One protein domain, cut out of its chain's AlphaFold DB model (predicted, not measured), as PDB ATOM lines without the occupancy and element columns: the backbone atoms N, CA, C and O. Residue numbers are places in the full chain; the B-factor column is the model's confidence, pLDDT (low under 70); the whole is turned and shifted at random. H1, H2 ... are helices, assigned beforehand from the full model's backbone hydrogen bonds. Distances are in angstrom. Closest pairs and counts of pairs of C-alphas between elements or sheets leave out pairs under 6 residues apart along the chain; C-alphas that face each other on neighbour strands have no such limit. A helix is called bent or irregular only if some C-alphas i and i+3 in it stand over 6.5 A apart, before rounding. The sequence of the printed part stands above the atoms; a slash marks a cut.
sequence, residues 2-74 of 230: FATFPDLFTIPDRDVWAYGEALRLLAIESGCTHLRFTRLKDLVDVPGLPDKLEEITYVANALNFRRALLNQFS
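What this domain is: This is residues 2 to 74 of the 230 residues of an uncharacterized protein of Penicillium polonicum (UniProt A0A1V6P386). Two long helices, H2 and H3, meet near their first residues and make a corner like an L, with H3 kinked partway along. A long loop, residues 30 to 54, folds back from the far end of H2 to the beginning of H3, and the very short H1 lies near the first residues of H2. The printed part has 73 residues, with three named helices in the order H1, H2, H3 and no named strand; its class is all helix. It is compact, with a radius of gyration of the C-alphas of 13.0 A and spans of 37 by 27 by 24 A.

How they stand to each other: Begin with H3, residues 55 to 73, the longest helix. It is irregular, with C-alphas 60 and 63 7.5 A apart, and has a kink of 44 degrees near residue 63. Its residues 55 to 62 alone touch residues 13 to 17 of H2, residues 13 to 29; the closest C-alphas, of Val 59 and Asp 13, are 5.7 A apart. Their lines are about perpendicular, at 79 degrees, that of H3 being a rough one. H1, residues 6 to 9, is close to H2 but not clearly touching: the closest C-alphas, of Pro 6 and Asp 13, are 7.0 A apart. H1 and H3 are apart. In H2 every O i to N i+4 pair is within hydrogen-bond range, in H3 13 of 15, and H1 is too short for such a pair.

Where its parts are: Find C-alpha 55 at (25.334, -30.607, -32.114); from there H3 runs 25.5 A to C-alpha 73 at (21.714, -23.165, -56.256). H2 runs 24.3 A from C-alpha 13 at (29.976, -33.807, -39.894) to C-alpha 29. H1 measures 5.3 A from C-alpha 6 to C-alpha 9.

The domain as a whole: The two C-alphas farthest apart, of Gly 31 and Asn 71, are 37.4 A apart. The printed part has no cut; the link from H1 to H2 is tight and that from H2 to H3 is long. Look at residues 2 to 4 for pLDDT under 70; the mean of the printed part is 91.8.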
ATOM      1  N   PHE A   2      35.887 -26.016 -46.301       49.31
ATOM      2  CA  PHE A   2      35.739 -27.396 -45.797       49.31
ATOM      3  C   PHE A   2      34.352 -27.698 -45.225       49.31
ATOM      4  O   PHE A   2      33.818 -28.778 -45.440       49.31
ATOM      5  N   ALA A   3      33.711 -26.705 -44.602       51.31
ATOM      6  CA  ALA A   3      32.364 -26.861 -44.054       51.31
ATOM      7  C   ALA A   3      31.266 -27.078 -45.110       51.31
ATOM      8  O   ALA A   3      30.165 -27.501 -44.768       51.31
ATOM      9  N   THR A   4      31.530 -26.768 -46.384       61.28
ATOM     10  CA  THR A   4      30.494 -26.835 -47.416       61.28
ATOM     11  C   THR A   4      30.317 -28.267 -47.931       61.28
ATOM     12  O   THR A   4      29.186 -28.716 -48.081       61.28
ATOM     13  N   PHE A   5      31.411 -29.013 -48.146       79.12
ATOM     14  CA  PHE A   5      31.383 -30.375 -48.712       79.12
ATOM     15  C   PHE A   5      32.396 -31.314 -48.036       79.12
ATOM     16  O   PHE A   5      33.279 -31.845 -48.713       79.12
ATOM     17  N   PRO A   6      32.311 -31.504 -46.706       81.25
ATOM     18  CA  PRO A   6      33.252 -32.336 -45.945       81.25
ATOM     19  C   PRO A   6      33.237 -33.809 -46.382       81.25
ATOM     20  O   PRO A   6      34.245 -34.506 -46.276       81.25
ATOM     21  N   ASP A   7      32.125 -34.255 -46.972       82.94
ATOM     22  CA  ASP A   7      31.935 -35.584 -47.547       82.94
ATOM     23  C   ASP A   7      32.924 -35.893 -48.682       82.94
ATOM     24  O   ASP A   7      33.364 -37.032 -48.813       82.94
ATOM     25  N   LEU A   8      33.352 -34.885 -49.454       88.19
ATOM     26  CA  LEU A   8      34.383 -35.053 -50.490       88.19
ATOM     27  C   LEU A   8      35.778 -35.345 -49.914       88.19
ATOM     28  O   LEU A   8      36.654 -35.812 -50.640       88.19
ATOM     29  N   PHE A   9      35.974 -35.074 -48.623       82.50
ATOM     30  CA  PHE A   9      37.242 -35.222 -47.908       82.50
ATOM     31  C   PHE A   9      37.192 -36.311 -46.839       82.50
ATOM     32  O   PHE A   9      38.153 -36.464 -46.093       82.50
ATOM     33  N   THR A  10      36.085 -37.053 -46.741       87.19
ATOM     34  CA  THR A  10      35.839 -38.046 -45.678       87.19
ATOM     35  C   THR A  10      35.869 -37.468 -44.258       87.19
ATOM     36  O   THR A  10      36.093 -38.201 -43.300       87.19
ATOM     37  N   ILE A  11      35.621 -36.162 -44.107       91.00
ATOM     38  CA  ILE A  11      35.572 -35.509 -42.796       91.00
ATOM     39  C   ILE A  11      34.168 -35.708 -42.201       91.00
ATOM     40  O   ILE A  11      33.184 -35.319 -42.841       91.00
ATOM     41  N   PRO A  12      34.037 -36.288 -40.995       94.12
ATOM     42  CA  PRO A  12      32.754 -36.431 -40.316       94.12
ATOM     43  C   PRO A  12      32.076 -35.083 -40.045       94.12
ATOM     44  O   PRO A  12      32.713 -34.119 -39.625       94.12
ATOM     45  N   ASP A  13      30.750 -35.024 -40.189       94.62
ATOM     46  CA  ASP A  13      29.976 -33.807 -39.894       94.62
ATOM     47  C   ASP A  13      30.118 -33.342 -38.438       94.62
ATOM     48  O   ASP A  13      30.056 -32.143 -38.159       94.62
ATOM     49  N   ARG A  14      30.354 -34.281 -37.517       96.19
ATOM     50  CA  ARG A  14      30.644 -33.983 -36.112       96.19
ATOM     51  C   ARG A  14      31.952 -33.207 -35.943       96.19
ATOM     52  O   ARG A  14      31.991 -32.255 -35.168       96.19
ATOM     53  N   ASP A  15      32.985 -33.547 -36.709       95.44
ATOM     54  CA  ASP A  15      34.273 -32.847 -36.661       95.44
ATOM     55  C   ASP A  15      34.151 -31.452 -37.281       95.44
ATOM     56  O   ASP A  15      34.706 -30.485 -36.763       95.44
ATOM     57  N   VAL A  16      33.353 -31.309 -38.346       94.19
ATOM     58  CA  VAL A  16      33.022 -29.995 -38.929       94.19
ATOM     59  C   VAL A  16      32.277 -29.115 -37.929       94.19
ATOM     60  O   VAL A  16      32.556 -27.917 -37.841       94.19
ATOM     61  N   TRP A  17      31.331 -29.693 -37.181       95.25
ATOM     62  CA  TRP A  17      30.636 -28.999 -36.102       95.25
ATOM     63  C   TRP A  17      31.619 -28.542 -35.022       95.25
ATOM     64  O   TRP A  17      31.694 -27.343 -34.753       95.25
ATOM     65  N   ALA A  18      32.413 -29.465 -34.473       96.88
ATOM     66  CA  ALA A  18      33.375 -29.180 -33.412       96.88
ATOM     67  C   ALA A  18      34.398 -28.113 -33.832       96.88
ATOM     68  O   ALA A  18      34.643 -27.164 -33.090       96.88
ATOM     69  N   TYR A  19      34.930 -28.205 -35.054       95.44
ATOM     70  CA  TYR A  19      35.834 -27.199 -35.612       95.44
ATOM     71  C   TYR A  19      35.157 -25.826 -35.737       95.44
ATOM     72  O   TYR A  19      35.742 -24.800 -35.399       95.44
ATOM     73  N   GLY A  20      33.903 -25.793 -36.197       95.06
ATOM     74  CA  GLY A  20      33.125 -24.563 -36.296       95.06
ATOM     75  C   GLY A  20      32.838 -23.913 -34.940       95.06
ATOM     76  O   GLY A  20      32.931 -22.692 -34.837       95.06
ATOM     77  N   GLU A  21      32.503 -24.702 -33.918       96.56
ATOM     78  CA  GLU A  21      32.310 -24.210 -32.547       96.56
ATOM     79  C   GLU A  21      33.623 -23.687 -31.956       96.56
ATOM     80  O   GLU A  21      33.655 -22.567 -31.450       96.56
ATOM     81  N   ALA A  22      34.727 -24.423 -32.120       96.19
ATOM     82  CA  ALA A  22      36.048 -23.990 -31.669       96.19
ATOM     83  C   ALA A  22      36.479 -22.657 -32.309       96.19
ATOM     84  O   ALA A  22      37.003 -21.789 -31.618       96.19
ATOM     85  N   LEU A  23      36.206 -22.441 -33.604       95.62
ATOM     86  CA  LEU A  23      36.489 -21.157 -34.263       95.62
ATOM     87  C   LEU A  23      35.656 -19.993 -33.709       95.62
ATOM     88  O   LEU A  23      36.157 -18.871 -33.622       95.62
ATOM     89  N   ARG A  24      34.387 -20.235 -33.354       95.88
ATOM     90  CA  ARG A  24      33.525 -19.206 -32.747       95.88
ATOM     91  C   ARG A  24      34.009 -18.845 -31.348       95.88
ATOM     92  O   ARG A  24      34.066 -17.663 -31.029       95.88
ATOM     93  N   LEU A  25      34.390 -19.846 -30.555       96.25
ATOM     94  CA  LEU A  25      34.986 -19.640 -29.235       96.25
ATOM     95  C   LEU A  25      36.301 -18.865 -29.342       96.25
ATOM     96  O   LEU A  25      36.452 -17.845 -28.678       96.25
ATOM     97  N   LEU A  26      37.189 -19.254 -30.262       94.81
ATOM     98  CA  LEU A  26      38.455 -18.558 -30.497       94.81
ATOM     99  C   LEU A  26      38.251 -17.079 -30.851       94.81
ATOM    100  O   LEU A  26      38.982 -16.221 -30.361       94.81
ATOM    101  N   ALA A  27      37.257 -16.761 -31.686       96.88
ATOM    102  CA  ALA A  27      36.941 -15.374 -32.024       96.88
ATOM    103  C   ALA A  27      36.486 -14.565 -30.796       96.88
ATOM    104  O   ALA A  27      36.870 -13.404 -30.669       96.88
ATOM    105  N   ILE A  28      35.717 -15.171 -29.885       96.88
ATOM    106  CA  ILE A  28      35.294 -14.541 -28.623       96.88
ATOM    107  C   ILE A  28      36.505 -14.314 -27.712       96.88
ATOM    108  O   ILE A  28      36.723 -13.193 -27.258       96.88
ATOM    109  N   GLU A  29      37.311 -15.352 -27.484       95.75
ATOM    110  CA  GLU A  29      38.496 -15.306 -26.616       95.75
ATOM    111  C   GLU A  29      39.552 -14.313 -27.118       95.75
ATOM    112  O   GLU A  29      40.216 -13.653 -26.323       95.75
ATOM    113  N   SER A  30      39.660 -14.155 -28.440       95.38
ATOM    114  CA  SER A  30      40.580 -13.211 -29.084       95.38
ATOM    115  C   SER A  30      40.014 -11.788 -29.198       95.38
ATOM    116  O   SER A  30      40.663 -10.916 -29.774       95.38
ATOM    117  N   GLY A  31      38.793 -11.535 -28.711       97.25
ATOM    118  CA  GLY A  31      38.144 -10.223 -28.798       97.25
ATOM    119  C   GLY A  31      37.790  -9.781 -30.225       97.25
ATOM    120  O   GLY A  31      37.636  -8.589 -30.490       97.25
ATOM    121  N   CYS A  32      37.658 -10.715 -31.172       96.56
ATOM    122  CA  CYS A  32      37.323 -10.421 -32.564       96.56
ATOM    123  C   CYS A  32      35.823 -10.117 -32.728       96.56
ATOM    124  O   CYS A  32      35.022 -10.994 -33.045       96.56
ATOM    125  N   THR A  33      35.437  -8.851 -32.572       95.94
ATOM    126  CA  THR A  33      34.029  -8.401 -32.613       95.94
ATOM    127  C   THR A  33      33.480  -8.136 -34.020       95.94
ATOM    128  O   THR A  33      32.271  -7.997 -34.195       95.94
ATOM    129  N   HIS A  34      34.342  -8.089 -35.038       96.25
ATOM    130  CA  HIS A  34      33.971  -7.761 -36.424       96.25
ATOM    131  C   HIS A  34      33.820  -8.990 -37.336       96.25
ATOM    132  O   HIS A  34      33.781  -8.860 -38.560       96.25
ATOM    133  N   LEU A  35      33.732 -10.193 -36.759       94.25
ATOM    134  CA  LEU A  35      33.563 -11.445 -37.496       94.25
ATOM    135  C   LEU A  35      32.176 -12.041 -37.243       94.25
ATOM    136  O   LEU A  35      31.777 -12.262 -36.103       94.25
ATOM    137  N   ARG A  36      31.459 -12.368 -38.324       93.75
ATOM    138  CA  ARG A  36      30.209 -13.137 -38.272       93.75
ATOM    139  C   ARG A  36      30.394 -14.478 -38.967       93.75
ATOM    140  O   ARG A  36      30.848 -14.541 -40.107       93.75
ATOM    141  N   PHE A  37      29.969 -15.548 -38.305       94.12
ATOM    142  CA  PHE A  37      30.031 -16.902 -38.844       94.12
ATOM    143  C   PHE A  37      28.695 -17.285 -39.474       94.12
ATOM    144  O   PHE A  37      27.654 -17.160 -38.841       94.12
ATOM    145  N   THR A  38      28.738 -17.793 -40.704       93.25
ATOM    146  CA  THR A  38      27.569 -18.315 -41.429       93.25
ATOM    147  C   THR A  38      27.794 -19.797 -41.717       93.25
ATOM    148  O   THR A  38      28.852 -20.177 -42.226       93.25
ATOM    149  N   ARG A  39      26.832 -20.647 -41.360       91.69
ATOM    150  CA  ARG A  39      26.817 -22.091 -41.649       91.69
ATOM    151  C   ARG A  39      25.937 -22.377 -42.862       91.69
ATOM    152  O   ARG A  39      25.192 -21.519 -43.312       91.69
ATOM    153  N   LEU A  40      25.969 -23.617 -43.358       92.56
ATOM    154  CA  LEU A  40      25.086 -24.032 -44.453       92.56
ATOM    155  C   LEU A  40      23.609 -23.824 -44.124       92.56
ATOM    156  O   LEU A  40      22.894 -23.303 -44.968       92.56
ATOM    157  N   LYS A  41      23.182 -24.154 -42.896       92.62
ATOM    158  CA  LYS A  41      21.797 -23.940 -42.445       92.62
ATOM    159  C   LYS A  41      21.334 -22.482 -42.550       92.62
ATOM    160  O   LYS A  41      20.145 -22.227 -42.559       92.62
ATOM    161  N   ASP A  42      22.273 -21.535 -42.543       93.12
ATOM    162  CA  ASP A  42      21.981 -20.102 -42.563       93.12
ATOM    163  C   ASP A  42      21.874 -19.573 -44.011       93.12
ATOM    164  O   ASP A  42      21.625 -18.391 -44.215       93.12
ATOM    165  N   LEU A  43      22.104 -20.430 -45.017       94.19
ATOM    166  CA  LEU A  43      22.067 -20.096 -46.449       94.19
ATOM    167  C   LEU A  43      20.908 -20.752 -47.203       94.19
ATOM    168  O   LEU A  43      20.681 -20.427 -48.370       94.19
ATOM    169  N   VAL A  44      20.246 -21.725 -46.578       93.62
ATOM    170  CA  VAL A  44      19.207 -22.558 -47.187       93.62
ATOM    171  C   VAL A  44      18.045 -22.691 -46.222       93.62
ATOM    172  O   VAL A  44      18.256 -22.791 -45.015       93.62
ATOM    173  N   ASP A  45      16.835 -22.746 -46.761       89.88
ATOM    174  CA  ASP A  45      15.645 -23.041 -45.971       89.88
ATOM    175  C   ASP A  45      15.394 -24.556 -45.948       89.88
ATOM    176  O   ASP A  45      15.343 -25.214 -46.992       89.88
ATOM    177  N   VAL A  46      15.275 -25.119 -44.747       90.94
ATOM    178  CA  VAL A  46      14.905 -26.521 -44.528       90.94
ATOM    179  C   VAL A  46      13.738 -26.534 -43.538       90.94
ATOM    180  O   VAL A  46      13.964 -26.357 -42.337       90.94
ATOM    181  N   PRO A  47      12.500 -26.745 -44.024       89.88
ATOM    182  CA  PRO A  47      11.302 -26.672 -43.195       89.88
ATOM    183  C   PRO A  47      11.319 -27.643 -42.011       89.88
ATOM    184  O   PRO A  47      11.824 -28.762 -42.110       89.88
ATOM    185  N   GLY A  48      10.689 -27.235 -40.907       88.75
ATOM    186  CA  GLY A  48      10.476 -28.091 -39.735       88.75
ATOM    187  C   GLY A  48      11.676 -28.213 -38.794       88.75
ATOM    188  O   GLY A  48      11.665 -29.071 -37.912       88.75
ATOM    189  N   LEU A  49      12.699 -27.372 -38.956       90.00
ATOM    190  CA  LEU A  49      13.833 -27.304 -38.038       90.00
ATOM    191  C   LEU A  49      13.682 -26.159 -37.026       90.00
ATOM    192  O   LEU A  49      13.173 -25.098 -37.382       90.00
ATOM    193  N   PRO A  50      14.156 -26.340 -35.781       87.94
ATOM    194  CA  PRO A  50      14.298 -25.236 -34.838       87.94
ATOM    195  C   PRO A  50      15.298 -24.181 -35.331       87.94
ATOM    196  O   PRO A  50      16.312 -24.522 -35.946       87.94
ATOM    197  N   ASP A  51      15.081 -22.915 -34.962       84.12
ATOM    198  CA  ASP A  51      15.983 -21.801 -35.307       84.12
ATOM    199  C   ASP A  51      17.418 -22.031 -34.801       84.12
ATOM    200  O   ASP A  51      18.417 -21.820 -35.511       84.12
ATOM    201  N   LYS A  52      17.523 -22.491 -33.547       88.81
ATOM    202  CA  LYS A  52      18.782 -22.866 -32.908       88.81
ATOM    203  C   LYS A  52      18.946 -24.380 -32.955       88.81
ATOM    204  O   LYS A  52      18.167 -25.119 -32.363       88.81
ATOM    205  N   LEU A  53      20.005 -24.819 -33.627       92.88
ATOM    206  CA  LEU A  53      20.418 -26.217 -33.660       92.88
ATOM    207  C   LEU A  53      21.611 -26.421 -32.732       92.88
ATOM    208  O   LEU A  53      22.584 -25.670 -32.813       92.88
ATOM    209  N   GLU A  54      21.521 -27.457 -31.908       95.06
ATOM    210  CA  GLU A  54      22.617 -28.018 -31.113       95.06
ATOM    211  C   GLU A  54      23.322 -29.137 -31.907       95.06
ATOM    212  O   GLU A  54      22.803 -29.581 -32.940       95.06
ATOM    213  N   GLU A  55      24.464 -29.636 -31.417       96.19
ATOM    214  CA  GLU A  55      25.334 -30.607 -32.114       96.19
ATOM    215  C   GLU A  55      24.560 -31.755 -32.773       96.19
ATOM    216  O   GLU A  55      24.613 -31.914 -33.992       96.19
ATOM    217  N   ILE A  56      23.790 -32.518 -31.988       96.62
ATOM    218  CA  ILE A  56      23.058 -33.699 -32.474       96.62
ATOM    219  C   ILE A  56      22.103 -33.312 -33.609       96.62
ATOM    220  O   ILE A  56      22.091 -33.945 -34.664       96.62
ATOM    221  N   THR A  57      21.321 -32.248 -33.411       95.56
ATOM    222  CA  THR A  57      20.319 -31.804 -34.391       95.56
ATOM    223  C   THR A  57      20.948 -31.241 -35.661       95.56
ATOM    224  O   THR A  57      20.423 -31.465 -36.752       95.56
ATOM    225  N   TYR A  58      22.088 -30.553 -35.550       95.25
ATOM    226  CA  TYR A  58      22.811 -30.040 -36.705       95.25
ATOM    227  C   TYR A  58      23.447 -31.178 -37.502       95.25
ATOM    228  O   TYR A  58      23.262 -31.248 -38.714       95.25
ATOM    229  N   VAL A  59      24.161 -32.086 -36.830       95.69
ATOM    230  CA  VAL A  59      24.839 -33.223 -37.467       95.69
ATOM    231  C   VAL A  59      23.829 -34.128 -38.172       95.69
ATOM    232  O   VAL A  59      24.043 -34.479 -39.331       95.69
ATOM    233  N   ALA A  60      22.683 -34.413 -37.543       95.38
ATOM    234  CA  ALA A  60      21.605 -35.194 -38.156       95.38
ATOM    235  C   ALA A  60      21.040 -34.559 -39.445       95.38
ATOM    236  O   ALA A  60      20.516 -35.267 -40.302       95.38
ATOM    237  N   ASN A  61      21.168 -33.237 -39.606       95.44
ATOM    238  CA  ASN A  61      20.647 -32.489 -40.751       95.44
ATOM    239  C   ASN A  61      21.727 -31.957 -41.701       95.44
ATOM    240  O   ASN A  61      21.398 -31.350 -42.721       95.44
ATOM    241  N   ALA A  62      23.009 -32.211 -41.434       94.38
ATOM    242  CA  ALA A  62      24.114 -31.674 -42.225       94.38
ATOM    243  C   ALA A  62      24.019 -32.062 -43.712       94.38
ATOM    244  O   ALA A  62      24.224 -31.228 -44.602       94.38
ATOM    245  N   LEU A  63      23.620 -33.309 -43.993       93.62
ATOM    246  CA  LEU A  63      23.356 -33.779 -45.352       93.62
ATOM    247  C   LEU A  63      22.163 -33.059 -45.999       93.62
ATOM    248  O   LEU A  63      22.237 -32.709 -47.177       93.62
ATOM    249  N   ASN A  64      21.095 -32.799 -45.239       94.94
ATOM    250  CA  ASN A  64      19.913 -32.090 -45.732       94.94
ATOM    251  C   ASN A  64      20.264 -30.655 -46.135       94.94
ATOM    252  O   ASN A  64      19.865 -30.229 -47.215       94.94
ATOM    253  N   PHE A  65      21.096 -29.953 -45.356       95.69
ATOM    254  CA  PHE A  65      21.567 -28.611 -45.724       95.69
ATOM    255  C   PHE A  65      22.380 -28.617 -47.022       95.69
ATOM    256  O   PHE A  65      22.161 -27.780 -47.895       95.69
ATOM    257  N   ARG A  66      23.293 -29.584 -47.190       94.94
ATOM    258  CA  ARG A  66      24.060 -29.732 -48.440       94.94
ATOM    259  C   ARG A  66      23.158 -30.027 -49.630       94.94
ATOM    260  O   ARG A  66      23.353 -29.461 -50.701       94.94
ATOM    261  N   ARG A  67      22.168 -30.904 -49.450       94.88
ATOM    262  CA  ARG A  67      21.212 -31.252 -50.502       94.88
ATOM    263  C   ARG A  67      20.331 -30.063 -50.874       94.88
ATOM    264  O   ARG A  67      20.170 -29.807 -52.059       94.88
ATOM    265  N   ALA A  68      19.818 -29.324 -49.893       96.06
ATOM    266  CA  ALA A  68      19.047 -28.105 -50.123       96.06
ATOM    267  C   ALA A  68      19.874 -27.068 -50.896       96.06
ATOM    268  O   ALA A  68      19.411 -26.554 -51.910       96.06
ATOM    269  N   LEU A  69      21.138 -26.862 -50.502       96.06
ATOM    270  CA  LEU A  69      22.059 -25.959 -51.196       96.06
ATOM    271  C   LEU A  69      22.224 -26.342 -52.671       96.06
ATOM    272  O   LEU A  69      22.125 -25.492 -53.550       96.06
ATOM    273  N   LEU A  70      22.481 -27.620 -52.957       95.50
ATOM    274  CA  LEU A  70      22.664 -28.077 -54.333       95.50
ATOM    275  C   LEU A  70      21.359 -27.997 -55.128       95.50
ATOM    276  O   LEU A  70      21.371 -27.487 -56.242       95.50
ATOM    277  N   ASN A  71      20.234 -28.426 -54.564       95.75
ATOM    278  CA  ASN A  71      18.943 -28.367 -55.249       95.75
ATOM    279  C   ASN A  71      18.544 -26.934 -55.622       95.75
ATOM    280  O   ASN A  71      17.983 -26.721 -56.691       95.75
ATOM    281  N   GLN A  72      18.818 -25.969 -54.745       96.31
ATOM    282  CA  GLN A  72      18.402 -24.584 -54.943       96.31
ATOM    283  C   GLN A  72      19.381 -23.783 -55.808       96.31
ATOM    284  O   GLN A  72      18.953 -22.911 -56.559       96.31
ATOM    285  N   PHE A  73      20.686 -24.052 -55.702       96.94
ATOM    286  CA  PHE A  73      21.714 -23.165 -56.256       96.94
ATOM    287  C   PHE A  73      22.648 -23.815 -57.276       96.94
ATOM    288  O   PHE A  73      23.481 -23.120 -57.863       96.94
ATOM    289  N   SER A  74      22.580 -25.134 -57.482       95.44
ATOM    290  CA  SER A  74      23.395 -25.768 -58.519       95.44
ATOM    291  C   SER A  74      22.855 -25.462 -59.913       95.44
ATOM    292  O   SER A  74      21.657 -25.281 -60.115       95.44
TER     293      SER A  74